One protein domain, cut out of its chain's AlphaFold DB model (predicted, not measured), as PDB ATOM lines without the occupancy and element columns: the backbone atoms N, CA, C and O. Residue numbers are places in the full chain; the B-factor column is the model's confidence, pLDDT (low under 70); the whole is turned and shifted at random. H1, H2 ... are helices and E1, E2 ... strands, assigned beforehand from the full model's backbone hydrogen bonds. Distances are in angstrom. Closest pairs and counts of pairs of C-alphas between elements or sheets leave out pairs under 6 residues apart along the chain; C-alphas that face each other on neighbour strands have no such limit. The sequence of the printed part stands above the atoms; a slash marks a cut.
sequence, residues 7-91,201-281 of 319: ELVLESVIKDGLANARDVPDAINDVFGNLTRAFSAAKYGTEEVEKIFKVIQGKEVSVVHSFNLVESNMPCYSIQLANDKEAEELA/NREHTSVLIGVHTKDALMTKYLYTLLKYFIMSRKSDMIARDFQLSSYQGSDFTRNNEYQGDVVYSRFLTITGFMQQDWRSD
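AT A GLANCE: This is residues 7 to 91 and 201 to 281 of the 319 residues of an uncharacterized protein of Candidatus Korarchaeota archaeon (UniProt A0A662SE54). A long, strongly twisted sheet of six strands curls round H1, while H5 packs along E3 and E6 and crosses H1 where the two touch. H2, H3 and H4 gather at one end of the length, and the last residues of the long strand E6 reach the opposite end. The printed part has 166 residues, with six named helices and six named strands, a mixed class, in the order H1 H2 H3 H4 E1 E2 E3 H5 H6 E4 E5 E6. The sheet is branched, with E1 parallel to E2 and its other neighbour pairs antiparallel. The whole is compact, with a radius of gyration of the C-alphas of 17.5 A, and elongated, spanning 64 by 37 by 26 A.

HOW THE PARTS SIT: Start at H1, residues 7 to 23, the hub, which is on the sheet. Its residues 13 to 18 touch H5, residues 216 to 232, about perpendicular at 76 degrees; the closest C-alphas, of Gly 17 and Phe 229, are 5.0 A apart. Its residues 18 to 22 touch H4, residues 45 to 57, at a steep tilt of 60 degrees, with C-alphas of Arg 22 and Gln 57 closest at 5.5 A. Its residues 9 to 13 touch H6, residues 234 to 238, with C-alphas of Val 9 and Met 237 closest at 6.7 A. H2, residues 26 to 36, touches H4 at a shallow tilt of 29 degrees, opposite ways, closest at C-alphas Thr 36 and Gly 45, 4.5 A. H3, residues 38 to 41, and H4 meet only through their link. Beside E2, residues 76 to 86, look for E1, residues 62 to 65, on one side (N 77 and O 62, 2.8 A) and E3, residues 201 to 213, on the other side (N 80 and O 208, 2.8 A). E6, residues 263 to 281, has E3 on one side (N 270 and O 207, 2.8 A); E4, residues 242 to 249 (N 246 and O 271, 2.9 A), and E5, residues 253 to 255, in a hairpin with E6 (N 255 and O 263, 2.9 A), are on the other side. H5 lies over E3 and E6 at a height over the sheet of 8.3 A. In H1 and H6 every O i to N i+4 pair is within hydrogen-bond range; H2 has 4 of 7, H4 8 of 9 and H5 12 of 13, and H3 is too short for one.

IN THESE COORDINATES: Find C-alpha 7 at (-12.558, 25.828, -14.967); from there H1 runs 24.1 A. H5 spans 24.8 A, E2 30.5 A and E3 37.6 A. E6 spans 51.1 A, bends by 60 degrees at residue 266 and ends at C-alpha 281, (3.627, 27.680, 8.790).

THE WHOLE: The two C-alphas farthest apart, of Ala 42 and Asp 281, are 67.1 A apart. Residues 92 to 200 are not printed; C-alphas 91 and 201 are 7.2 A apart across this cut, in the link from E2 to E3. Of the links printed whole, none is long. The model's pLDDT is under 70 at residues 67 to 72 and 259.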
ATOM      1  N   GLU A   7     -12.318  25.361 -13.598       94.75
ATOM      2  CA  GLU A   7     -12.558  25.828 -14.967       94.75
ATOM      3  C   GLU A   7     -11.397  25.475 -15.909       94.75
ATOM      4  O   GLU A   7     -11.637  25.071 -17.046       94.75
ATOM      5  N   LEU A   8     -10.145  25.563 -15.438       95.00
ATOM      6  CA  LEU A   8      -8.956  25.206 -16.225       95.00
ATOM      7  C   LEU A   8      -8.826  23.689 -16.402       95.00
ATOM      8  O   LEU A   8      -8.419  23.216 -17.468       95.00
ATOM      9  N   VAL A   9      -9.211  22.913 -15.382       95.31
ATOM     10  CA  VAL A   9      -9.297  21.449 -15.491       95.31
ATOM     11  C   VAL A   9     -10.287  21.070 -16.591       95.31
ATOM     12  O   VAL A   9      -9.943  20.306 -17.496       95.31
ATOM     13  N   LEU A  10     -11.491  21.649 -16.560       95.62
ATOM     14  CA  LEU A  10     -12.536  21.393 -17.550       95.62
ATOM     15  C   LEU A  10     -12.164  21.905 -18.944       95.62
ATOM     16  O   LEU A  10     -12.412  21.209 -19.927       95.62
ATOM     17  N   GLU A  11     -11.518  23.066 -19.046       96.06
ATOM     18  CA  GLU A  11     -11.000  23.584 -20.313       96.06
ATOM     19  C   GLU A  11     -10.037  22.590 -20.962       96.06
ATOM     20  O   GLU A  11     -10.195  22.255 -22.138       96.06
ATOM     21  N   SER A  12      -9.057  22.092 -20.202       96.50
ATOM     22  CA  SER A  12      -8.099  21.110 -20.706       96.50
ATOM     23  C   SER A  12      -8.796  19.816 -21.128       96.50
ATOM     24  O   SER A  12      -8.513  19.315 -22.211       96.50
ATOM     25  N   VAL A  13      -9.760  19.316 -20.349       96.25
ATOM     26  CA  VAL A  13     -10.533  18.116 -20.710       96.25
ATOM     27  C   VAL A  13     -11.299  18.307 -22.020       96.25
ATOM     28  O   VAL A  13     -11.282  17.428 -22.882       96.25
ATOM     29  N   ILE A  14     -11.954  19.455 -22.205       96.94
ATOM     30  CA  ILE A  14     -12.712  19.752 -23.427       96.94
ATOM     31  C   ILE A  14     -11.766  19.902 -24.621       96.94
ATOM     32  O   ILE A  14     -12.038  19.344 -25.686       96.94
ATOM     33  N   LYS A  15     -10.652  20.627 -24.465       96.56
ATOM     34  CA  LYS A  15      -9.653  20.800 -25.529       96.56
ATOM     35  C   LYS A  15      -9.041  19.472 -25.946       96.56
ATOM     36  O   LYS A  15      -8.941  19.208 -27.144       96.56
ATOM     37  N   ASP A  16      -8.697  18.626 -24.987       96.25
ATOM     38  CA  ASP A  16      -8.143  17.312 -25.270       96.25
ATOM     39  C   ASP A  16      -9.186  16.373 -25.897       96.25
ATOM     40  O   ASP A  16      -8.853  15.574 -26.770       96.25
ATOM     41  N   GLY A  17     -10.453  16.467 -25.481       95.81
ATOM     42  CA  GLY A  17     -11.567  15.742 -26.093       95.81
ATOM     43  C   GLY A  17     -11.792  16.151 -27.549       95.81
ATOM     44  O   GLY A  17     -11.920  15.294 -28.422       95.81
ATOM     45  N   LEU A  18     -11.748  17.456 -27.832       96.25
ATOM     46  CA  LEU A  18     -11.790  17.995 -29.191       96.25
ATOM     47  C   LEU A  18     -10.584  17.557 -30.027       96.25
ATOM     48  O   LEU A  18     -10.756  17.250 -31.202       96.25
ATOM     49  N   ALA A  19      -9.380  17.542 -29.453       95.56
ATOM     50  CA  ALA A  19      -8.184  17.047 -30.132       95.56
ATOM     51  C   ALA A  19      -8.324  15.558 -30.476       95.56
ATOM     52  O   ALA A  19      -8.191  15.189 -31.637       95.56
ATOM     53  N   ASN A  20      -8.729  14.728 -29.511       95.50
ATOM     54  CA  ASN A  20      -8.965  13.303 -29.739       95.50
ATOM     55  C   ASN A  20     -10.035  13.068 -30.820       95.50
ATOM     56  O   ASN A  20      -9.802  12.305 -31.747       95.50
ATOM     57  N   ALA A  21     -11.159  13.788 -30.787       94.81
ATOM     58  CA  ALA A  21     -12.197  13.670 -31.815       94.81
ATOM     59  C   ALA A  21     -11.715  14.059 -33.230       94.81
ATOM     60  O   ALA A  21     -12.318  13.641 -34.219       94.81
ATOM     61  N   ARG A  22     -10.648  14.864 -33.339       94.81
ATOM     62  CA  ARG A  22      -9.995  15.175 -34.619       94.81
ATOM     63  C   ARG A  22      -9.043  14.060 -35.046       94.81
ATOM     64  O   ARG A  22      -9.047  13.679 -36.213       94.81
ATOM     65  N   ASP A  23      -8.268  13.533 -34.109       95.38
ATOM     66  CA  ASP A  23      -7.237  12.531 -34.386       95.38
ATOM     67  C   ASP A  23      -7.821  11.123 -34.590       95.38
ATOM     68  O   ASP A  23      -7.268  10.322 -35.342       95.38
ATOM     69  N   VAL A  24      -8.962  10.828 -33.958       94.81
ATOM     70  CA  VAL A  24      -9.653   9.533 -33.989       94.81
ATOM     71  C   VAL A  24     -11.097   9.729 -34.469       94.81
ATOM     72  O   VAL A  24     -12.020   9.847 -33.658       94.81
ATOM     73  N   PRO A  25     -11.332   9.749 -35.796       89.38
ATOM     74  CA  PRO A  25     -12.663   9.974 -36.356       89.38
ATOM     75  C   PRO A  25     -13.724   8.978 -35.868       89.38
ATOM     76  O   PRO A  25     -14.890   9.339 -35.709       89.38
ATOM     77  N   ASP A  26     -13.326   7.741 -35.569       93.69
ATOM     78  CA  ASP A  26     -14.239   6.701 -35.091       93.69
ATOM     79  C   ASP A  26     -14.941   7.073 -33.779       93.69
ATOM     80  O   ASP A  26     -16.092   6.694 -33.582       93.69
ATOM     81  N   ALA A  27     -14.337   7.923 -32.940       91.38
ATOM     82  CA  ALA A  27     -14.988   8.415 -31.727       91.38
ATOM     83  C   ALA A  27     -16.280   9.198 -32.034       91.38
ATOM     84  O   ALA A  27     -17.269   9.093 -31.310       91.38
ATOM     85  N   ILE A  28     -16.310   9.965 -33.131       94.25
ATOM     86  CA  ILE A  28     -17.511  10.692 -33.571       94.25
ATOM     87  C   ILE A  28     -18.556   9.702 -34.101       94.25
ATOM     88  O   ILE A  28     -19.743   9.841 -33.793       94.25
ATOM     89  N   ASN A  29     -18.127   8.677 -34.842       94.50
ATOM     90  CA  ASN A  29     -19.017   7.622 -35.331       94.50
ATOM     91  C   ASN A  29     -19.658   6.838 -34.180       94.50
ATOM     92  O   ASN A  29     -20.855   6.563 -34.228       94.50
ATOM     93  N   ASP A  30     -18.911   6.545 -33.119       95.00
ATOM     94  CA  ASP A  30     -19.432   5.849 -31.941       95.00
ATOM     95  C   ASP A  30     -20.487   6.685 -31.206       95.00
ATOM     96  O   ASP A  30     -21.550   6.180 -30.832       95.00
ATOM     97  N   VAL A  31     -20.240   7.989 -31.044       96.75
ATOM     98  CA  VAL A  31     -21.178   8.907 -30.379       96.75
ATOM     99  C   VAL A  31     -22.451   9.112 -31.209       96.75
ATOM    100  O   VAL A  31     -23.554   9.152 -30.654       96.75
ATOM    101  N   PHE A  32     -22.328   9.225 -32.534       97.50
ATOM    102  CA  PHE A  32     -23.434   9.595 -33.424       97.50
ATOM    103  C   PHE A  32     -23.970   8.470 -34.310       97.50
ATOM    104  O   PHE A  32     -24.894   8.706 -35.086       97.50
ATOM    105  N   GLY A  33     -23.509   7.231 -34.149       95.31
ATOM    106  CA  GLY A  33     -23.939   6.089 -34.965       95.31
ATOM    107  C   GLY A  33     -25.443   5.791 -34.890       95.31
ATOM    108  O   GLY A  33     -26.005   5.130 -35.757       95.31
ATOM    109  N   ASN A  34     -26.152   6.324 -33.891       95.38
ATOM    110  CA  ASN A  34     -27.614   6.261 -33.851       95.38
ATOM    111  C   ASN A  34     -28.298   7.096 -34.952       95.38
ATOM    112  O   ASN A  34     -29.419   6.759 -35.334       95.38
ATOM    113  N   LEU A  35     -27.651   8.140 -35.485       96.50
ATOM    114  CA  LEU A  35     -28.197   8.980 -36.561       96.50
ATOM    115  C   LEU A  35     -28.308   8.229 -37.895       96.50
ATOM    116  O   LEU A  35     -29.191   8.535 -38.696       96.50
ATOM    117  N   THR A  36     -27.468   7.213 -38.106       96.06
ATOM    118  CA  THR A  36     -27.437   6.398 -39.331       96.06
ATOM    119  C   THR A  36     -28.320   5.150 -39.246       96.06
ATOM    120  O   THR A  36     -28.486   4.433 -40.232       96.06
ATOM    121  N   ARG A  37     -28.954   4.883 -38.093       95.88
ATOM    122  CA  ARG A  37     -29.914   3.774 -37.950       95.88
ATOM    123  C   ARG A  37     -31.171   4.033 -38.775       95.88
ATOM    124  O   ARG A  37     -31.618   5.169 -38.871       95.88
ATOM    125  N   ALA A  38     -31.805   2.969 -39.276       96.69
ATOM    126  CA  ALA A  38     -32.929   3.038 -40.220       96.69
ATOM    127  C   ALA A  38     -34.041   4.046 -39.850       96.69
ATOM    128  O   ALA A  38     -34.544   4.748 -40.721       96.69
ATOM    129  N   PHE A  39     -34.397   4.167 -38.565       94.81
ATOM    130  CA  PHE A  39     -35.443   5.092 -38.108       94.81
ATOM    131  C   PHE A  39     -35.016   6.575 -38.081       94.81
ATOM    132  O   PHE A  39     -35.874   7.452 -38.106       94.81
ATOM    133  N   SER A  40     -33.713   6.863 -38.012       94.81
ATOM    134  CA  SER A  40     -33.149   8.226 -38.008       94.81
ATOM    135  C   SER A  40     -32.534   8.614 -39.352       94.81
ATOM    136  O   SER A  40     -32.475   9.800 -39.681       94.81
ATOM    137  N   ALA A  41     -32.129   7.621 -40.146       94.88
ATOM    138  CA  ALA A  41     -31.419   7.800 -41.404       94.88
ATOM    139  C   ALA A  41     -32.211   8.621 -42.426       94.88
ATOM    140  O   ALA A  41     -31.626   9.399 -43.163       94.88
ATOM    141  N   ALA A  42     -33.544   8.501 -42.424       94.56
ATOM    142  CA  ALA A  42     -34.409   9.254 -43.329       94.56
ATOM    143  C   ALA A  42     -34.382  10.777 -43.093       94.56
ATOM    144  O   ALA A  42     -34.743  11.528 -43.992       94.56
ATOM    145  N   LYS A  43     -34.005  11.231 -41.887       94.25
ATOM    146  CA  LYS A  43     -34.007  12.655 -41.513       94.25
ATOM    147  C   LYS A  43     -32.613  13.233 -41.265       94.25
ATOM    148  O   LYS A  43     -32.418  14.409 -41.542       94.25
ATOM    149  N   TYR A  44     -31.699  12.453 -40.691       94.75
ATOM    150  CA  TYR A  44     -30.354  12.913 -40.332       94.75
ATOM    151  C   TYR A  44     -29.292  12.183 -41.161       94.75
ATOM    152  O   TYR A  44     -28.571  12.803 -41.934       94.75
ATOM    153  N   GLY A  45     -29.239  10.850 -41.044       95.06
ATOM    154  CA  GLY A  45     -28.383  10.010 -41.881       95.06
ATOM    155  C   GLY A  45     -26.890  10.333 -41.785       95.06
ATOM    156  O   GLY A  45     -26.419  10.926 -40.815       95.06
ATOM    157  N   THR A  46     -26.142   9.885 -42.791       95.88
ATOM    158  CA  THR A  46     -24.684  10.062 -42.878       95.88
ATOM    159  C   THR A  46     -24.291  11.519 -43.124       95.88
ATOM    160  O   THR A  46     -23.276  11.963 -42.599       95.88
ATOM    161  N   GLU A  47     -25.119  12.284 -43.840       95.31
ATOM    162  CA  GLU A  47     -24.852  13.693 -44.166       95.31
ATOM    163  C   GLU A  47     -24.695  14.559 -42.905       95.31
ATOM    164  O   GLU A  47     -23.778  15.377 -42.814       95.31
ATOM    165  N   GLU A  48     -25.536  14.348 -41.886       95.19
ATOM    166  CA  GLU A  48     -25.396  15.068 -40.613       95.19
ATOM    167  C   GLU A  48     -24.134  14.651 -39.844       95.19
ATOM    168  O   GLU A  48     -23.490  15.489 -39.214       95.19
ATOM    169  N   VAL A  49     -23.726  13.381 -39.922       95.88
ATOM    170  CA  VAL A  49     -22.474  12.921 -39.301       95.88
ATOM    171  C   VAL A  49     -21.264  13.573 -39.983       95.88
ATOM    172  O   VAL A  49     -20.372  14.081 -39.304       95.88
ATOM    173  N   GLU A  50     -21.258  13.660 -41.314       95.81
ATOM    174  CA  GLU A  50     -20.220  14.360 -42.084       95.81
ATOM    175  C   GLU A  50     -20.164  15.861 -41.765       95.81
ATOM    176  O   GLU A  50     -19.080  16.439 -41.650       95.81
ATOM    177  N   LYS A  51     -21.322  16.497 -41.547       95.12
ATOM    178  CA  LYS A  51     -21.401  17.890 -41.085       95.12
ATOM    179  C   LYS A  51     -20.721  18.067 -39.725       95.12
ATOM    180  O   LYS A  51     -19.972  19.028 -39.547       95.12
ATOM    181  N   ILE A  52     -20.943  17.144 -38.785       95.75
ATOM    182  CA  ILE A  52     -20.280  17.153 -37.471       95.75
ATOM    183  C   ILE A  52     -18.765  17.007 -37.644       95.75
ATOM    184  O   ILE A  52     -18.014  17.815 -37.096       95.75
ATOM    185  N   PHE A  53     -18.310  16.042 -38.450       95.19
ATOM    186  CA  PHE A  53     -16.887  15.872 -38.755       95.19
ATOM    187  C   PHE A  53     -16.260  17.153 -39.287       95.19
ATOM    188  O   PHE A  53     -15.223  17.580 -38.785       95.19
ATOM    189  N   LYS A  54     -16.902  17.797 -40.264       95.19
ATOM    190  CA  LYS A  54     -16.392  19.023 -40.877       95.19
ATOM    191  C   LYS A  54     -16.193  20.139 -39.849       95.19
ATOM    192  O   LYS A  54     -15.141  20.772 -39.858       95.19
ATOM    193  N   VAL A  55     -17.154  20.341 -38.946       94.75
ATOM    194  CA  VAL A  55     -17.058  21.363 -37.887       94.75
ATOM    195  C   VAL A  55     -15.921  21.055 -36.907       94.75
ATOM    196  O   VAL A  55     -15.136  21.939 -36.560       94.75
ATOM    197  N   ILE A  56     -15.786  19.796 -36.478       93.94
ATOM    198  CA  ILE A  56     -14.740  19.398 -35.525       93.94
ATOM    199  C   ILE A  56     -13.341  19.476 -36.159       93.94
ATOM    200  O   ILE A  56     -12.421  20.029 -35.545       93.94
ATOM    201  N   GLN A  57     -13.188  18.988 -37.394       91.75
ATOM    202  CA  GLN A  57     -11.926  18.976 -38.145       91.75
ATOM    203  C   GLN A  57     -11.493  20.370 -38.606       91.75
ATOM    204  O   GLN A  57     -10.303  20.679 -38.602       91.75
ATOM    205  N   GLY A  58     -12.445  21.251 -38.925       90.19
ATOM    206  CA  GLY A  58     -12.180  22.637 -39.319       90.19
ATOM    207  C   GLY A  58     -11.593  23.515 -38.207       90.19
ATOM    208  O   GLY A  58     -11.245  24.663 -38.466       90.19
ATOM    209  N   LYS A  59     -11.464  22.992 -36.975       77.75
ATOM    210  CA  LYS A  59     -11.048  23.734 -35.767       77.75
ATOM    211  C   LYS A  59     -11.935  24.950 -35.469       77.75
ATOM    212  O   LYS A  59     -11.492  25.896 -34.827       77.75
ATOM    213  N   GLU A  60     -13.196  24.894 -35.885       83.19
ATOM    214  CA  GLU A  60     -14.140  26.006 -35.739       83.19
ATOM    215  C   GLU A  60     -14.694  26.127 -34.312       83.19
ATOM    216  O   GLU A  60     -15.187  27.185 -33.936       83.19
ATOM    217  N   VAL A  61     -14.602  25.063 -33.502       93.50
ATOM    218  CA  VAL A  61     -15.113  25.057 -32.125       93.50
ATOM    219  C   VAL A  61     -14.078  25.632 -31.161       93.50
ATOM    220  O   VAL A  61     -13.068  24.984 -30.867       93.50
ATOM    221  N   SER A  62     -14.348  26.833 -30.650       93.50
ATOM    222  CA  SER A  62     -13.527  27.481 -29.622       93.50
ATOM    223  C   SER A  62     -13.948  27.067 -28.204       93.50
ATOM    224  O   SER A  62     -15.098  26.701 -27.971       93.50
ATOM    225  N   VAL A  63     -13.012  27.108 -27.252       94.44
ATOM    226  CA  VAL A  63     -13.284  26.949 -25.813       94.44
ATOM    227  C   VAL A  63     -12.916  28.266 -25.150       94.44
ATOM    228  O   VAL A  63     -11.778  28.713 -25.286       94.44
ATOM    229  N   VAL A  64     -13.883  28.905 -24.501       93.69
ATOM    230  CA  VAL A  64     -13.750  30.242 -23.920       93.69
ATOM    231  C   VAL A  64     -14.201  30.241 -22.465       93.69
ATOM    232  O   VAL A  64     -15.067  29.466 -22.070       93.69
ATOM    233  N   HIS A  65     -13.634  31.140 -21.673       92.50
ATOM    234  CA  HIS A  65     -14.112  31.433 -20.325       92.50
ATOM    235  C   HIS A  65     -15.124  32.576 -20.379       92.50
ATOM    236  O   HIS A  65     -15.058  33.437 -21.265       92.50
ATOM    237  N   SER A  66     -16.086  32.567 -19.464       80.31
ATOM    238  CA  SER A  66     -17.123  33.599 -19.391       80.31
ATOM    239  C   SER A  66     -16.532  34.982 -19.110       80.31
ATOM    240  O   SER A  66     -15.452  35.104 -18.543       80.31
ATOM    241  N   PHE A  67     -17.245  36.033 -19.532       65.00
ATOM    242  CA  PHE A  67     -16.829  37.447 -19.447       65.00
ATOM    243  C   PHE A  67     -15.615  37.849 -20.291       65.00
ATOM    244  O   PHE A  67     -15.089  38.952 -20.123       65.00
ATOM    245  N   ASN A  68     -15.182  37.015 -21.237       60.72
ATOM    246  CA  ASN A  68     -14.171  37.459 -22.183       60.72
ATOM    247  C   ASN A  68     -14.755  38.570 -23.080       60.72
ATOM    248  O   ASN A  68     -15.756  38.362 -23.760       60.72
ATOM    249  N   LEU A  69     -14.135  39.755 -23.064       58.75
ATOM    250  CA  LEU A  69     -14.538  40.922 -23.868       58.75
ATOM    251  C   LEU A  69     -14.278  40.735 -25.373       58.75
ATOM    252  O   LEU A  69     -14.645  41.587 -26.180       58.75
ATOM    253  N   VAL A  70     -13.605  39.651 -25.751       59.78
ATOM    254  CA  VAL A  70     -13.343  39.298 -27.144       59.78
ATOM    255  C   VAL A  70     -14.590  38.656 -27.744       59.78
ATOM    256  O   VAL A  70     -15.167  37.755 -27.138       59.78
ATOM    257  N   GLU A  71     -14.978  39.081 -28.951       64.62
ATOM    258  CA  GLU A  71     -16.048  38.437 -29.718       64.62
ATOM    259  C   GLU A  71     -15.761  36.935 -29.853       64.62
ATOM    260  O   GLU A  71     -14.862  36.498 -30.576       64.62
ATOM    261  N   SER A  72     -16.512  36.122 -29.114       66.25
ATOM    262  CA  SER A  72     -16.414  34.673 -29.207       66.25
ATOM    263  C   SER A  72     -17.056  34.212 -30.512       66.25
ATOM    264  O   SER A  72     -18.273  34.309 -30.688       66.25
ATOM    265  N   ASN A  73     -16.236  33.688 -31.422       85.00
ATOM    266  CA  ASN A  73     -16.713  33.085 -32.661       85.00
ATOM    267  C   ASN A  73     -17.499  31.805 -32.356       85.00
ATOM    268  O   ASN A  73     -17.015  30.917 -31.652       85.00
ATOM    269  N   MET A  74     -18.709  31.709 -32.907       89.44
ATOM    270  CA  MET A  74     -19.527  30.498 -32.842       89.44
ATOM    271  C   MET A  74     -19.160  29.549 -33.987       89.44
ATOM    272  O   MET A  74     -18.996  30.021 -35.114       89.44
ATOM    273  N   PRO A  75     -19.122  28.225 -33.754       93.81
ATOM    274  CA  PRO A  75     -19.519  27.526 -32.526       93.81
ATOM    275  C   PRO A  75     -18.488  27.609 -31.383       93.81
ATOM    276  O   PRO A  75     -17.284  27.609 -31.617       93.81
ATOM    277  N   CYS A  76     -18.949  27.620 -30.130       94.12
ATOM    278  CA  CYS A  76     -18.053  27.620 -28.970       94.12
ATOM    279  C   CYS A  76     -18.604  26.863 -27.753       94.12
ATOM    280  O   CYS A  76     -19.817  26.685 -27.594       94.12
ATOM    281  N   TYR A  77     -17.678  26.445 -26.889       96.06
ATOM    282  CA  TYR A  77     -17.926  26.063 -25.507       96.06
ATOM    283  C   TYR A  77     -17.540  27.227 -24.596       96.06
ATOM    284  O   TYR A  77     -16.405  27.688 -24.665       96.06
ATOM    285  N   SER A  78     -18.453  27.687 -23.747       94.50
ATOM    286  CA  SER A  78     -18.164  28.645 -22.680       94.50
ATOM    287  C   SER A  78     -18.042  27.914 -21.346       94.50
ATOM    288  O   SER A  78     -18.776  26.960 -21.107       94.50
ATOM    289  N   ILE A  79     -17.123  28.331 -20.483       96.00
ATOM    290  CA  ILE A  79     -16.934  27.776 -19.139       96.00
ATOM    291  C   ILE A  79     -17.141  28.907 -18.134       96.00
ATOM    292  O   ILE A  79     -16.700  30.036 -18.361       96.00
ATOM    293  N   GLN A  80     -17.873  28.628 -17.061       95.00
ATOM    294  CA  GLN A  80     -18.158  29.578 -15.995       95.00
ATOM    295  C   GLN A  80     -18.197  28.871 -14.646       95.00
ATOM    296  O   GLN A  80     -18.982  27.940 -14.461       95.00
ATOM    297  N   LEU A  81     -17.449  29.362 -13.669       94.69
ATOM    298  CA  LEU A  81     -17.670  29.019 -12.273       94.69
ATOM    299  C   LEU A  81     -19.047  29.544 -11.840       94.69
ATOM    300  O   LEU A  81     -19.307  30.748 -11.851       94.69
ATOM    301  N   ALA A  82     -19.959  28.629 -11.513       93.19
ATOM    302  CA  ALA A  82     -21.327  28.965 -11.134       93.19
ATOM    303  C   ALA A  82     -21.456  29.177  -9.626       93.19
ATOM    304  O   ALA A  82     -22.122  30.110  -9.184       93.19
ATOM    305  N   ASN A  83     -20.842  28.295  -8.844       93.44
ATOM    306  CA  ASN A  83     -20.821  28.382  -7.395       93.44
ATOM    307  C   ASN A  83     -19.576  27.684  -6.861       93.44
ATOM    308  O   ASN A  83     -19.157  26.671  -7.419       93.44
ATOM    309  N   ASP A  84     -19.060  28.189  -5.752       93.50
ATOM    310  CA  ASP A  84     -18.000  27.541  -5.002       93.50
ATOM    311  C   ASP A  84     -18.272  27.745  -3.518       93.50
ATOM    312  O   ASP A  84     -18.564  28.861  -3.077       93.50
ATOM    313  N   LYS A  85     -18.300  26.652  -2.763       94.75
ATOM    314  CA  LYS A  85     -18.687  26.677  -1.354       94.75
ATOM    315  C   LYS A  85     -17.854  25.677  -0.582       94.75
ATOM    316  O   LYS A  85     -17.887  24.499  -0.902       94.75
ATOM    317  N   GLU A  86     -17.210  26.117   0.487       93.38
ATOM    318  CA  GLU A  86     -16.548  25.221   1.432       93.38
ATOM    319  C   GLU A  86     -17.496  24.107   1.924       93.38
ATOM    320  O   GLU A  86     -18.681  24.331   2.203       93.38
ATOM    321  N   ALA A  87     -16.975  22.885   1.980       91.00
ATOM    322  CA  ALA A  87     -17.678  21.704   2.438       91.00
ATOM    323  C   ALA A  87     -17.826  21.746   3.963       91.00
ATOM    324  O   ALA A  87     -16.849  21.647   4.705       91.00
ATOM    325  N   GLU A  88     -19.065  21.892   4.434       88.31
ATOM    326  CA  GLU A  88     -19.379  22.090   5.856       88.31
ATOM    327  C   GLU A  88     -18.902  20.924   6.731       88.31
ATOM    328  O   GLU A  88     -18.600  21.119   7.905       88.31
ATOM    329  N   GLU A  89     -18.811  19.715   6.174       84.31
ATOM    330  CA  GLU A  89     -18.338  18.529   6.886       84.31
ATOM    331  C   GLU A  89     -16.849  18.568   7.269       84.31
ATOM    332  O   GLU A  89     -16.440  17.819   8.156       84.31
ATOM    333  N   LEU A  90     -16.048  19.403   6.602       78.75
ATOM    334  CA  LEU A  90     -14.605  19.540   6.826       78.75
ATOM    335  C   LEU A  90     -14.197  20.975   7.184       78.75
ATOM    336  O   LEU A  90     -13.020  21.222   7.431       78.75
ATOM    337  N   ALA A  91     -15.156  21.899   7.251       84.38
ATOM    338  CA  ALA A  91     -14.907  23.290   7.587       84.38
ATOM    339  C   ALA A  91     -14.422  23.414   9.038       84.38
ATOM    340  O   ALA A  91     -15.153  23.116   9.991       84.38
ATOM    341  N   ASN A 201      -8.441  22.600   2.461       91.19
ATOM    342  CA  ASN A 201      -9.873  22.803   2.411       91.19
ATOM    343  C   ASN A 201     -10.492  21.875   1.360       91.19
ATOM    344  O   ASN A 201      -9.830  21.328   0.470       91.19
ATOM    345  N   ARG A 202     -11.799  21.679   1.488       92.25
ATOM    346  CA  ARG A 202     -12.590  20.975   0.489       92.25
ATOM    347  C   ARG A 202     -13.762  21.846   0.101       92.25
ATOM    348  O   ARG A 202     -14.451  22.374   0.965       92.25
ATOM    349  N   GLU A 203     -14.007  21.967  -1.191       94.00
ATOM    350  CA  GLU A 203     -14.995  22.879  -1.749       94.00
ATOM    351  C   GLU A 203     -15.993  22.099  -2.608       94.00
ATOM    352  O   GLU A 203     -15.624  21.253  -3.423       94.00
ATOM    353  N   HIS A 204     -17.282  22.363  -2.417       95.19
ATOM    354  CA  HIS A 204     -18.341  22.033  -3.355       95.19
ATOM    355  C   HIS A 204     -18.345  23.048  -4.491       95.19
ATOM    356  O   HIS A 204     -18.891  24.150  -4.377       95.19
ATOM    357  N   THR A 205     -17.821  22.619  -5.626       95.62
ATOM    358  CA  THR A 205     -17.699  23.455  -6.809       95.62
ATOM    359  C   THR A 205     -18.755  23.061  -7.834       95.62
ATOM    360  O   THR A 205     -18.947  21.884  -8.154       95.62
ATOM    361  N   SER A 206     -19.423  24.060  -8.405       96.06
ATOM    362  CA  SER A 206     -20.304  23.909  -9.556       96.06
ATOM    363  C   SER A 206     -19.801  24.759 -10.717       96.06
ATOM    364  O   SER A 206     -19.657  25.973 -10.592       96.06
ATOM    365  N   VAL A 207     -19.559  24.123 -11.861       96.25
ATOM    366  CA  VAL A 207     -19.119  24.778 -13.098       96.25
ATOM    367  C   VAL A 207     -20.189  24.607 -14.165       96.25
ATOM    368  O   VAL A 207     -20.652  23.500 -14.442       96.25
ATOM    369  N   LEU A 208     -20.583  25.712 -14.781       96.31
ATOM    370  CA  LEU A 208     -21.519  25.769 -15.890       96.31
ATOM    371  C   LEU A 208     -20.743  25.817 -17.207       96.31
ATOM    372  O   LEU A 208     -19.912  26.695 -17.418       96.31
ATOM    373  N   ILE A 209     -21.035  24.886 -18.112       96.75
ATOM    374  CA  ILE A 209     -20.441  24.843 -19.447       96.75
ATOM    375  C   ILE A 209     -21.536  25.096 -20.478       96.75
ATOM    376  O   ILE A 209     -22.442  24.276 -20.637       96.75
ATOM    377  N   GLY A 210     -21.477  26.220 -21.184       95.31
ATOM    378  CA  GLY A 210     -22.404  26.557 -22.258       95.31
ATOM    379  C   GLY A 210     -21.932  26.043 -23.612       95.31
ATOM    380  O   GLY A 210     -20.748  26.048 -23.924       95.31
ATOM    381  N   VAL A 211     -22.869  25.600 -24.443       96.38
ATOM    382  CA  VAL A 211     -22.637  25.246 -25.847       96.38
ATOM    383  C   VAL A 211     -23.425  26.216 -26.703       96.38
ATOM    384  O   VAL A 211     -24.653  26.233 -26.605       96.38
ATOM    385  N   HIS A 212     -22.750  26.988 -27.551       94.06
ATOM    386  CA  HIS A 212     -23.371  28.061 -28.326       94.06
ATOM    387  C   HIS A 212     -23.098  27.893 -29.817       94.06
ATOM    388  O   HIS A 212     -21.946  27.800 -30.243       94.06
ATOM    389  N   THR A 213     -24.156  27.862 -30.628       94.88
ATOM    390  CA  THR A 213     -24.036  27.815 -32.092       94.88
ATOM    391  C   THR A 213     -25.183  28.566 -32.771       94.88
ATOM    392  O   THR A 213     -26.210  28.839 -32.145       94.88
ATOM    393  N   LYS A 214     -25.039  28.861 -34.071       93.69
ATOM    394  CA  LYS A 214     -26.111  29.451 -34.891       93.69
ATOM    395  C   LYS A 214     -27.130  28.422 -35.418       93.69
ATOM    396  O   LYS A 214     -28.172  28.806 -35.937       93.69
ATOM    397  N   ASP A 215     -26.860  27.121 -35.265       94.25
ATOM    398  CA  ASP A 215     -27.700  26.024 -35.763       94.25
ATOM    399  C   ASP A 215     -28.226  25.136 -34.623       94.25
ATOM    400  O   ASP A 215     -27.474  24.566 -33.833       94.25
ATOM    401  N   ALA A 216     -29.543  24.956 -34.555       95.62
ATOM    402  CA  ALA A 216     -30.184  24.240 -33.456       95.62
ATOM    403  C   ALA A 216     -29.734  22.772 -33.333       95.62
ATOM    404  O   ALA A 216     -29.650  22.245 -32.218       95.62
ATOM    405  N   LEU A 217     -29.479  22.097 -34.459       96.19
ATOM    406  CA  LEU A 217     -28.999  20.714 -34.462       96.19
ATOM    407  C   LEU A 217     -27.529  20.644 -34.054       96.19
ATOM    408  O   LEU A 217     -27.198  19.860 -33.164       96.19
ATOM    409  N   MET A 218     -26.684  21.521 -34.598       96.69
ATOM    410  CA  MET A 218     -25.273  21.589 -34.215       96.69
ATOM    411  C   MET A 218     -25.082  21.827 -32.710       96.69
ATOM    412  O   MET A 218     -24.270  21.142 -32.093       96.69
ATOM    413  N   THR A 219     -25.883  22.692 -32.072       97.00
ATOM    414  CA  THR A 219     -25.842  22.857 -30.604       97.00
ATOM    415  C   THR A 219     -26.118  21.538 -29.871       97.00
ATOM    416  O   THR A 219     -25.458  21.233 -28.878       97.00
ATOM    417  N   LYS A 220     -27.057  20.710 -30.351       97.19
ATOM    418  CA  LYS A 220     -27.348  19.397 -29.743       97.19
ATOM    419  C   LYS A 220     -26.204  18.406 -29.949       97.19
ATOM    420  O   LYS A 220     -25.905  17.639 -29.031       97.19
ATOM    421  N   TYR A 221     -25.565  18.420 -31.118       97.62
ATOM    422  CA  TYR A 221     -24.421  17.558 -31.412       97.62
ATOM    423  C   TYR A 221     -23.219  17.933 -30.548       97.62
ATOM    424  O   TYR A 221     -22.718  17.092 -29.803       97.62
ATOM    425  N   LEU A 222     -22.833  19.208 -30.523       97.56
ATOM    426  CA  LEU A 222     -21.728  19.676 -29.688       97.56
ATOM    427  C   LEU A 222     -21.994  19.468 -28.192       97.56
ATOM    428  O   LEU A 222     -21.078  19.113 -27.457       97.56
ATOM    429  N   TYR A 223     -23.240  19.597 -27.734       98.12
ATOM    430  CA  TYR A 223     -23.612  19.248 -26.360       98.12
ATOM    431  C   TYR A 223     -23.460  17.750 -26.062       98.12
ATOM    432  O   TYR A 223     -23.035  17.362 -24.975       98.12
ATOM    433  N   THR A 224     -23.777  16.891 -27.029       97.94
ATOM    434  CA  THR A 224     -23.595  15.440 -26.887       97.94
ATOM    435  C   THR A 224     -22.110  15.073 -26.846       97.94
ATOM    436  O   THR A 224     -21.714  14.269 -26.003       97.94
ATOM    437  N   LEU A 225     -21.281  15.714 -27.676       97.62
ATOM    438  CA  LEU A 225     -19.823  15.565 -27.632       97.62
ATOM    439  C   LEU A 225     -19.230  16.060 -26.317       97.62
ATOM    440  O   LEU A 225     -18.428  15.352 -25.722       97.62
ATOM    441  N   LEU A 226     -19.677  17.213 -25.815       97.62
ATOM    442  CA  LEU A 226     -19.251  17.725 -24.515       97.62
ATOM    443  C   LEU A 226     -19.485  16.681 -23.420       97.62
ATOM    444  O   LEU A 226     -18.566  16.348 -22.677       97.62
ATOM    445  N   LYS A 227     -20.692  16.103 -23.358       96.50
ATOM    446  CA  LYS A 227     -20.977  15.013 -22.417       96.50
ATOM    447  C   LYS A 227     -20.019  13.838 -22.596       96.50
ATOM    448  O   LYS A 227     -19.526  13.317 -21.601       96.50
ATOM    449  N   TYR A 228     -19.780  13.414 -23.834       96.56
ATOM    450  CA  TYR A 228     -18.860  12.319 -24.123       96.56
ATOM    451  C   TYR A 228     -17.438  12.623 -23.632       96.56
ATOM    452  O   TYR A 228     -16.872  11.789 -22.934       96.56
ATOM    453  N   PHE A 229     -16.901  13.818 -23.902       96.25
ATOM    454  CA  PHE A 229     -15.566  14.236 -23.456       96.25
ATOM    455  C   PHE A 229     -15.440  14.211 -21.934       96.25
ATOM    456  O   PHE A 229     -14.499  13.633 -21.401       96.25
ATOM    457  N   ILE A 230     -16.424  14.767 -21.224       95.00
ATOM    458  CA  ILE A 230     -16.444  14.757 -19.757       95.00
ATOM    459  C   ILE A 230     -16.523  13.323 -19.219       95.00
ATOM    460  O   ILE A 230     -15.846  12.977 -18.255       95.00
ATOM    461  N   MET A 231     -17.348  12.466 -19.827       93.25
ATOM    462  CA  MET A 231     -17.534  11.089 -19.361       93.25
ATOM    463  C   MET A 231     -16.324  10.193 -19.649       93.25
ATOM    464  O   MET A 231     -16.002   9.353 -18.813       93.25
ATOM    465  N   SER A 232     -15.648  10.371 -20.786       94.44
ATOM    466  CA  SER A 232     -14.465   9.582 -21.152       94.44
ATOM    467  C   SER A 232     -13.207   9.985 -20.380       94.44
ATOM    468  O   SER A 232     -12.298   9.174 -20.245       94.44
ATOM    469  N   ARG A 233     -13.170  11.207 -19.831       94.00
ATOM    470  CA  ARG A 233     -12.019  11.791 -19.118       94.00
ATOM    471  C   ARG A 233     -12.236  11.959 -17.613       94.00
ATOM    472  O   ARG A 233     -11.502  12.697 -16.962       94.00
ATOM    473  N   LYS A 234     -13.224  11.274 -17.026       92.25
ATOM    474  CA  LYS A 234     -13.494  11.377 -15.579       92.25
ATOM    475  C   LYS A 234     -12.279  11.040 -14.713       92.25
ATOM    476  O   LYS A 234     -12.081  11.687 -13.693       92.25
ATOM    477  N   SER A 235     -11.477  10.050 -15.110       93.12
ATOM    478  CA  SER A 235     -10.234   9.694 -14.412       93.12
ATOM    479  C   SER A 235      -9.243  10.852 -14.373       93.12
ATOM    480  O   SER A 235      -8.644  11.106 -13.334       93.12
ATOM    481  N   ASP A 236      -9.111  11.578 -15.481       93.12
ATOM    482  CA  ASP A 236      -8.159  12.682 -15.621       93.12
ATOM    483  C   ASP A 236      -8.581  13.879 -14.766       93.12
ATOM    484  O   ASP A 236      -7.733  14.577 -14.221       93.12
ATOM    485  N   MET A 237      -9.892  14.102 -14.621       93.38
ATOM    486  CA  MET A 237     -10.441  15.112 -13.709       93.38
ATOM    487  C   MET A 237     -10.146  14.758 -12.247       93.38
ATOM    488  O   MET A 237      -9.693  15.617 -11.498       93.38
ATOM    489  N   ILE A 238     -10.333  13.488 -11.864       92.50
ATOM    490  CA  ILE A 238     -10.037  12.999 -10.507       92.50
ATOM    491  C   ILE A 238      -8.544  13.130 -10.192       92.50
ATOM    492  O   ILE A 238      -8.194  13.532  -9.091       92.50
ATOM    493  N   ALA A 239      -7.669  12.837 -11.158       91.94
ATOM    494  CA  ALA A 239      -6.221  12.984 -11.008       91.94
ATOM    495  C   ALA A 239      -5.752  14.448 -10.876       91.94
ATOM    496  O   ALA A 239      -4.578  14.688 -10.617       91.94
ATOM    497  N   ARG A 240      -6.650  15.413 -11.096       91.69
ATOM    498  CA  ARG A 240      -6.430  16.858 -10.939       91.69
ATOM    499  C   ARG A 240      -7.335  17.430  -9.842       91.69
ATOM    500  O   ARG A 240      -7.808  18.555  -9.962       91.69
ATOM    501  N   ASP A 241      -7.649  16.597  -8.855       91.62
ATOM    502  CA  ASP A 241      -8.405  16.916  -7.641       91.62
ATOM    503  C   ASP A 241      -9.851  17.385  -7.833       91.62
ATOM    504  O   ASP A 241     -10.501  17.778  -6.866       91.62
ATOM    505  N   PHE A 242     -10.420  17.231  -9.035       93.88
ATOM    506  CA  PHE A 242     -11.846  17.446  -9.268       93.88
ATOM    507  C   PHE A 242     -12.623  16.125  -9.174       93.88
ATOM    508  O   PHE A 242     -12.788  15.372 -10.143       93.88
ATOM    509  N   GLN A 243     -13.086  15.827  -7.962       90.88
ATOM    510  CA  GLN A 243     -13.647  14.542  -7.553       90.88
ATOM    511  C   GLN A 243     -15.187  14.524  -7.561       90.88
ATOM    512  O   GLN A 243     -15.843  15.560  -7.505       90.88
ATOM    513  N   LEU A 244     -15.772  13.315  -7.608       76.25
ATOM    514  CA  LEU A 244     -17.221  13.037  -7.575       76.25
ATOM    515  C   LEU A 244     -18.060  14.010  -8.425       76.25
ATOM    516  O   LEU A 244     -18.785  14.854  -7.910       76.25
ATOM    517  N   SER A 245     -18.010  13.855  -9.746       81.31
ATOM    518  CA  SER A 245     -18.794  14.691 -10.656       81.31
ATOM    519  C   SER A 245     -20.206  14.140 -10.899       81.31
ATOM    520  O   SER A 245     -20.398  13.066 -11.489       81.31
ATOM    521  N   SER A 246     -21.210  14.920 -10.498       91.88
ATOM    522  CA  SER A 246     -22.575  14.850 -11.029       91.88
ATOM    523  C   SER A 246     -22.740  15.884 -12.145       91.88
ATOM    524  O   SER A 246     -21.990  16.858 -12.210       91.88
ATOM    525  N   TYR A 247     -23.687  15.669 -13.057       93.38
ATOM    526  CA  TYR A 247     -23.979  16.657 -14.089       93.38
ATOM    527  C   TYR A 247     -25.479  16.834 -14.296       93.38
ATOM    528  O   TYR A 247     -26.251  15.878 -14.205       93.38
ATOM    529  N   GLN A 248     -25.874  18.052 -14.642       96.06
ATOM    530  CA  GLN A 248     -27.240  18.428 -14.965       96.06
ATOM    531  C   GLN A 248     -27.249  19.212 -16.274       96.06
ATOM    532  O   GLN A 248     -26.478  20.145 -16.465       96.06
ATOM    533  N   GLY A 249     -28.114  18.815 -17.203       96.00
ATOM    534  CA  GLY A 249     -28.321  19.561 -18.439       96.00
ATOM    535  C   GLY A 249     -29.422  20.594 -18.278       96.00
ATOM    536  O   GLY A 249     -30.469  20.273 -17.718       96.00
ATOM    537  N   SER A 250     -29.224  21.786 -18.829       95.88
ATOM    538  CA  SER A 250     -30.295  22.766 -18.970       95.88
ATOM    539  C   SER A 250     -31.269  22.376 -20.081       95.88
ATOM    540  O   SER A 250     -30.988  21.530 -20.953       95.88
ATOM    541  N   ASP A 251     -32.387  23.096 -20.099       94.75
ATOM    542  CA  ASP A 251     -33.272  23.149 -21.250       94.75
ATOM    543  C   ASP A 251     -32.538  23.681 -22.484       94.75
ATOM    544  O   ASP A 251     -31.568  24.444 -22.402       94.75
ATOM    545  N   PHE A 252     -33.001  23.237 -23.648       94.62
ATOM    546  CA  PHE A 252     -32.533  23.731 -24.931       94.62
ATOM    547  C   PHE A 252     -33.315  24.992 -25.287       94.62
ATOM    548  O   PHE A 252     -34.529  24.928 -25.481       94.62
ATOM    549  N   THR A 253     -32.624  26.123 -25.396       91.38
ATOM    550  CA  THR A 253     -33.271  27.418 -25.609       91.38
ATOM    551  C   THR A 253     -32.545  28.254 -26.660       91.38
ATOM    552  O   THR A 253     -31.343  28.103 -26.901       91.38
ATOM    553  N   ARG A 254     -33.292  29.146 -27.311       89.12
ATOM    554  CA  ARG A 254     -32.711  30.235 -28.097       89.12
ATOM    555  C   ARG A 254     -32.294  31.324 -27.115       89.12
ATOM    556  O   ARG A 254     -33.118  31.771 -26.321       89.12
ATOM    557  N   ASN A 255     -31.035  31.743 -27.167       83.56
ATOM    558  CA  ASN A 255     -30.571  32.814 -26.302       83.56
ATOM    559  C   ASN A 255     -30.973  34.170 -26.907       83.56
ATOM    560  O   ASN A 255     -30.499  34.546 -27.977       83.56
ATOM    561  N   ASN A 256     -31.876  34.875 -26.223       83.38
ATOM    562  CA  ASN A 256     -32.389  36.180 -26.643       83.38
ATOM    563  C   ASN A 256     -31.447  37.343 -26.284       83.38
ATOM    564  O   ASN A 256     -31.670  38.458 -26.750       83.38
ATOM    565  N   GLU A 257     -30.415  37.102 -25.471       80.69
ATOM    566  CA  GLU A 257     -29.412  38.108 -25.094       80.69
ATOM    567  C   GLU A 257     -28.519  38.492 -26.280       80.69
ATOM    568  O   GLU A 257     -28.064  39.629 -26.374       80.69
ATOM    569  N   TYR A 258     -28.346  37.579 -27.241       75.06
ATOM    570  CA  TYR A 258     -27.696  37.852 -28.521       75.06
ATOM    571  C   TYR A 258     -28.670  38.586 -29.451       75.06
ATOM    572  O   TYR A 258     -29.240  38.018 -30.384       75.06
ATOM    573  N   GLN A 259     -28.920  39.865 -29.162       68.44
ATOM    574  CA  GLN A 259     -29.797  40.702 -29.977       68.44
ATOM    575  C   GLN A 259     -29.242  40.821 -31.407       68.44
ATOM    576  O   GLN A 259     -28.131  41.291 -31.615       68.44
ATOM    577  N   GLY A 260     -30.026  40.392 -32.400       73.00
ATOM    578  CA  GLY A 260     -29.671  40.470 -33.824       73.00
ATOM    579  C   GLY A 260     -29.106  39.182 -34.434       73.00
ATOM    580  O   GLY A 260     -29.214  39.013 -35.646       73.00
ATOM    581  N   ASP A 261     -28.617  38.240 -33.623       80.50
ATOM    582  CA  ASP A 261     -28.104  36.943 -34.083       80.50
ATOM    583  C   ASP A 261     -28.983  35.782 -33.576       80.50
ATOM    584  O   ASP A 261     -29.507  35.781 -32.461       80.50
ATOM    585  N   VAL A 262     -29.198  34.759 -34.408       88.19
ATOM    586  CA  VAL A 262     -29.931  33.553 -33.986       88.19
ATOM    587  C   VAL A 262     -28.947  32.606 -33.311       88.19
ATOM    588  O   VAL A 262     -28.224  31.886 -33.992       88.19
ATOM    589  N   VAL A 263     -28.924  32.603 -31.978       91.56
ATOM    590  CA  VAL A 263     -28.009  31.768 -31.187       91.56
ATOM    591  C   VAL A 263     -28.793  30.748 -30.374       91.56
ATOM    592  O   VAL A 263     -29.684  31.093 -29.596       91.56
ATOM    593  N   TYR A 264     -28.439  29.477 -30.523       94.94
ATOM    594  CA  TYR A 264     -28.981  28.375 -29.736       94.94
ATOM    595  C   TYR A 264     -27.979  27.962 -28.676       94.94
ATOM    596  O   TYR A 264     -26.819  27.683 -28.989       94.94
ATOM    597  N   SER A 265     -28.450  27.892 -27.433       94.69
ATOM    598  CA  SER A 265     -27.616  27.576 -26.281       94.69
ATOM    599  C   SER A 265     -28.160  26.385 -25.507       94.69
ATOM    600  O   SER A 265     -29.372  26.186 -25.388       94.69
ATOM    601  N   ARG A 266     -27.244  25.592 -24.962       96.06
ATOM    602  CA  ARG A 266     -27.553  24.592 -23.944       96.06
ATOM    603  C   ARG A 266     -26.400  24.508 -22.965       96.06
ATOM    604  O   ARG A 266     -25.251  24.536 -23.391       96.06
ATOM    605  N   PHE A 267     -26.712  24.372 -21.688       96.38
ATOM    606  CA  PHE A 267     -25.721  24.357 -20.630       96.38
ATOM    607  C   PHE A 267     -25.630  22.983 -19.977       96.38
ATOM    608  O   PHE A 267     -26.624  22.263 -19.852       96.38
ATOM    609  N   LEU A 268     -24.418  22.616 -19.583       96.88
ATOM    610  CA  LEU A 268     -24.100  21.470 -18.753       96.88
ATOM    611  C   LEU A 268     -23.526  22.003 -17.442       96.88
ATOM    612  O   LEU A 268     -22.430  22.549 -17.431       96.88
ATOM    613  N   THR A 269     -24.253  21.836 -16.349       97.06
ATOM    614  CA  THR A 269     -23.733  22.090 -15.008       97.06
ATOM    615  C   THR A 269     -23.028  20.834 -14.526       97.06
ATOM    616  O   THR A 269     -23.640  19.768 -14.505       97.06
ATOM    617  N   ILE A 270     -21.761  20.942 -14.147       95.88
ATOM    618  CA  ILE A 270     -21.002  19.882 -13.488       95.88
ATOM    619  C   ILE A 270     -20.781  20.311 -12.048       95.88
ATOM    620  O   ILE A 270     -20.233  21.378 -11.801       95.88
ATOM    621  N   THR A 271     -21.187  19.464 -11.112       95.62
ATOM    622  CA  THR A 271     -20.980  19.700  -9.684       95.62
ATOM    623  C   THR A 271     -20.113  18.589  -9.128       95.62
ATOM    624  O   THR A 271     -20.409  17.412  -9.359       95.62
ATOM    625  N   GLY A 272     -19.069  18.963  -8.402       94.50
ATOM    626  CA  GLY A 272     -18.153  18.035  -7.757       94.50
ATOM    627  C   GLY A 272     -17.474  18.653  -6.548       94.50
ATOM    628  O   GLY A 272     -17.899  19.693  -6.048       94.50
ATOM    629  N   PHE A 273     -16.435  17.974  -6.082       94.50
ATOM    630  CA  PHE A 273     -15.589  18.449  -5.002       94.50
ATOM    631  C   PHE A 273     -14.206  18.795  -5.527       94.50
ATOM    632  O   PHE A 273     -13.640  18.017  -6.293       94.50
ATOM    633  N   MET A 274     -13.671  19.913  -5.065       93.75
ATOM    634  CA  MET A 274     -12.262  20.262  -5.177       93.75
ATOM    635  C   MET A 274     -11.616  20.103  -3.805       93.75
ATOM    636  O   MET A 274     -12.229  20.445  -2.794       93.75
ATOM    637  N   GLN A 275     -10.406  19.562  -3.760       90.75
ATOM    638  CA  GLN A 275      -9.561  19.612  -2.572       90.75
ATOM    639  C   GLN A 275      -8.389  20.532  -2.892       90.75
ATOM    640  O   GLN A 275      -7.733  20.343  -3.915       90.75
ATOM    641  N   GLN A 276      -8.159  21.530  -2.045       91.69
ATOM    642  CA  GLN A 276      -6.977  22.379  -2.137       91.69
ATOM    643  C   GLN A 276      -6.169  22.194  -0.867       91.69
ATOM    644  O   GLN A 276      -6.717  22.189   0.233       91.69
ATOM    645  N   ASP A 277      -4.859  22.096  -1.013       91.38
ATOM    646  CA  ASP A 277      -3.930  22.108   0.101       91.38
ATOM    647  C   ASP A 277      -2.813  23.122  -0.151       91.38
ATOM    648  O   ASP A 277      -2.344  23.344  -1.274       91.38
ATOM    649  N   TRP A 278      -2.343  23.740   0.921       91.19
ATOM    650  CA  TRP A 278      -1.246  24.684   0.870       91.19
ATOM    651  C   TRP A 278      -0.338  24.534   2.080       91.19
ATOM    652  O   TRP A 278      -0.732  24.135   3.177       91.19
ATOM    653  N   ARG A 279       0.932  24.872   1.859       91.75
ATOM    654  CA  ARG A 279       1.912  24.963   2.936       91.75
ATOM    655  C   ARG A 279       1.590  26.217   3.745       91.75
ATOM    656  O   ARG A 279       1.551  27.300   3.165       91.75
ATOM    657  N   SER A 280       1.344  26.063   5.042       88.62
ATOM    658  CA  SER A 280       1.134  27.180   5.962       88.62
ATOM    659  C   SER A 280       2.456  27.518   6.644       88.62
ATOM    660  O   SER A 280       3.380  28.014   6.000       88.62
ATOM    661  N   ASP A 281       2.559  27.207   7.932       88.50
ATOM    662  CA  ASP A 281       3.627  27.680   8.790       88.50
ATOM    663  C   ASP A 281       4.746  26.644   8.882       88.50
ATOM    664  O   ASP A 281       4.522  25.429   8.789       88.50
TER     665      ASP A 281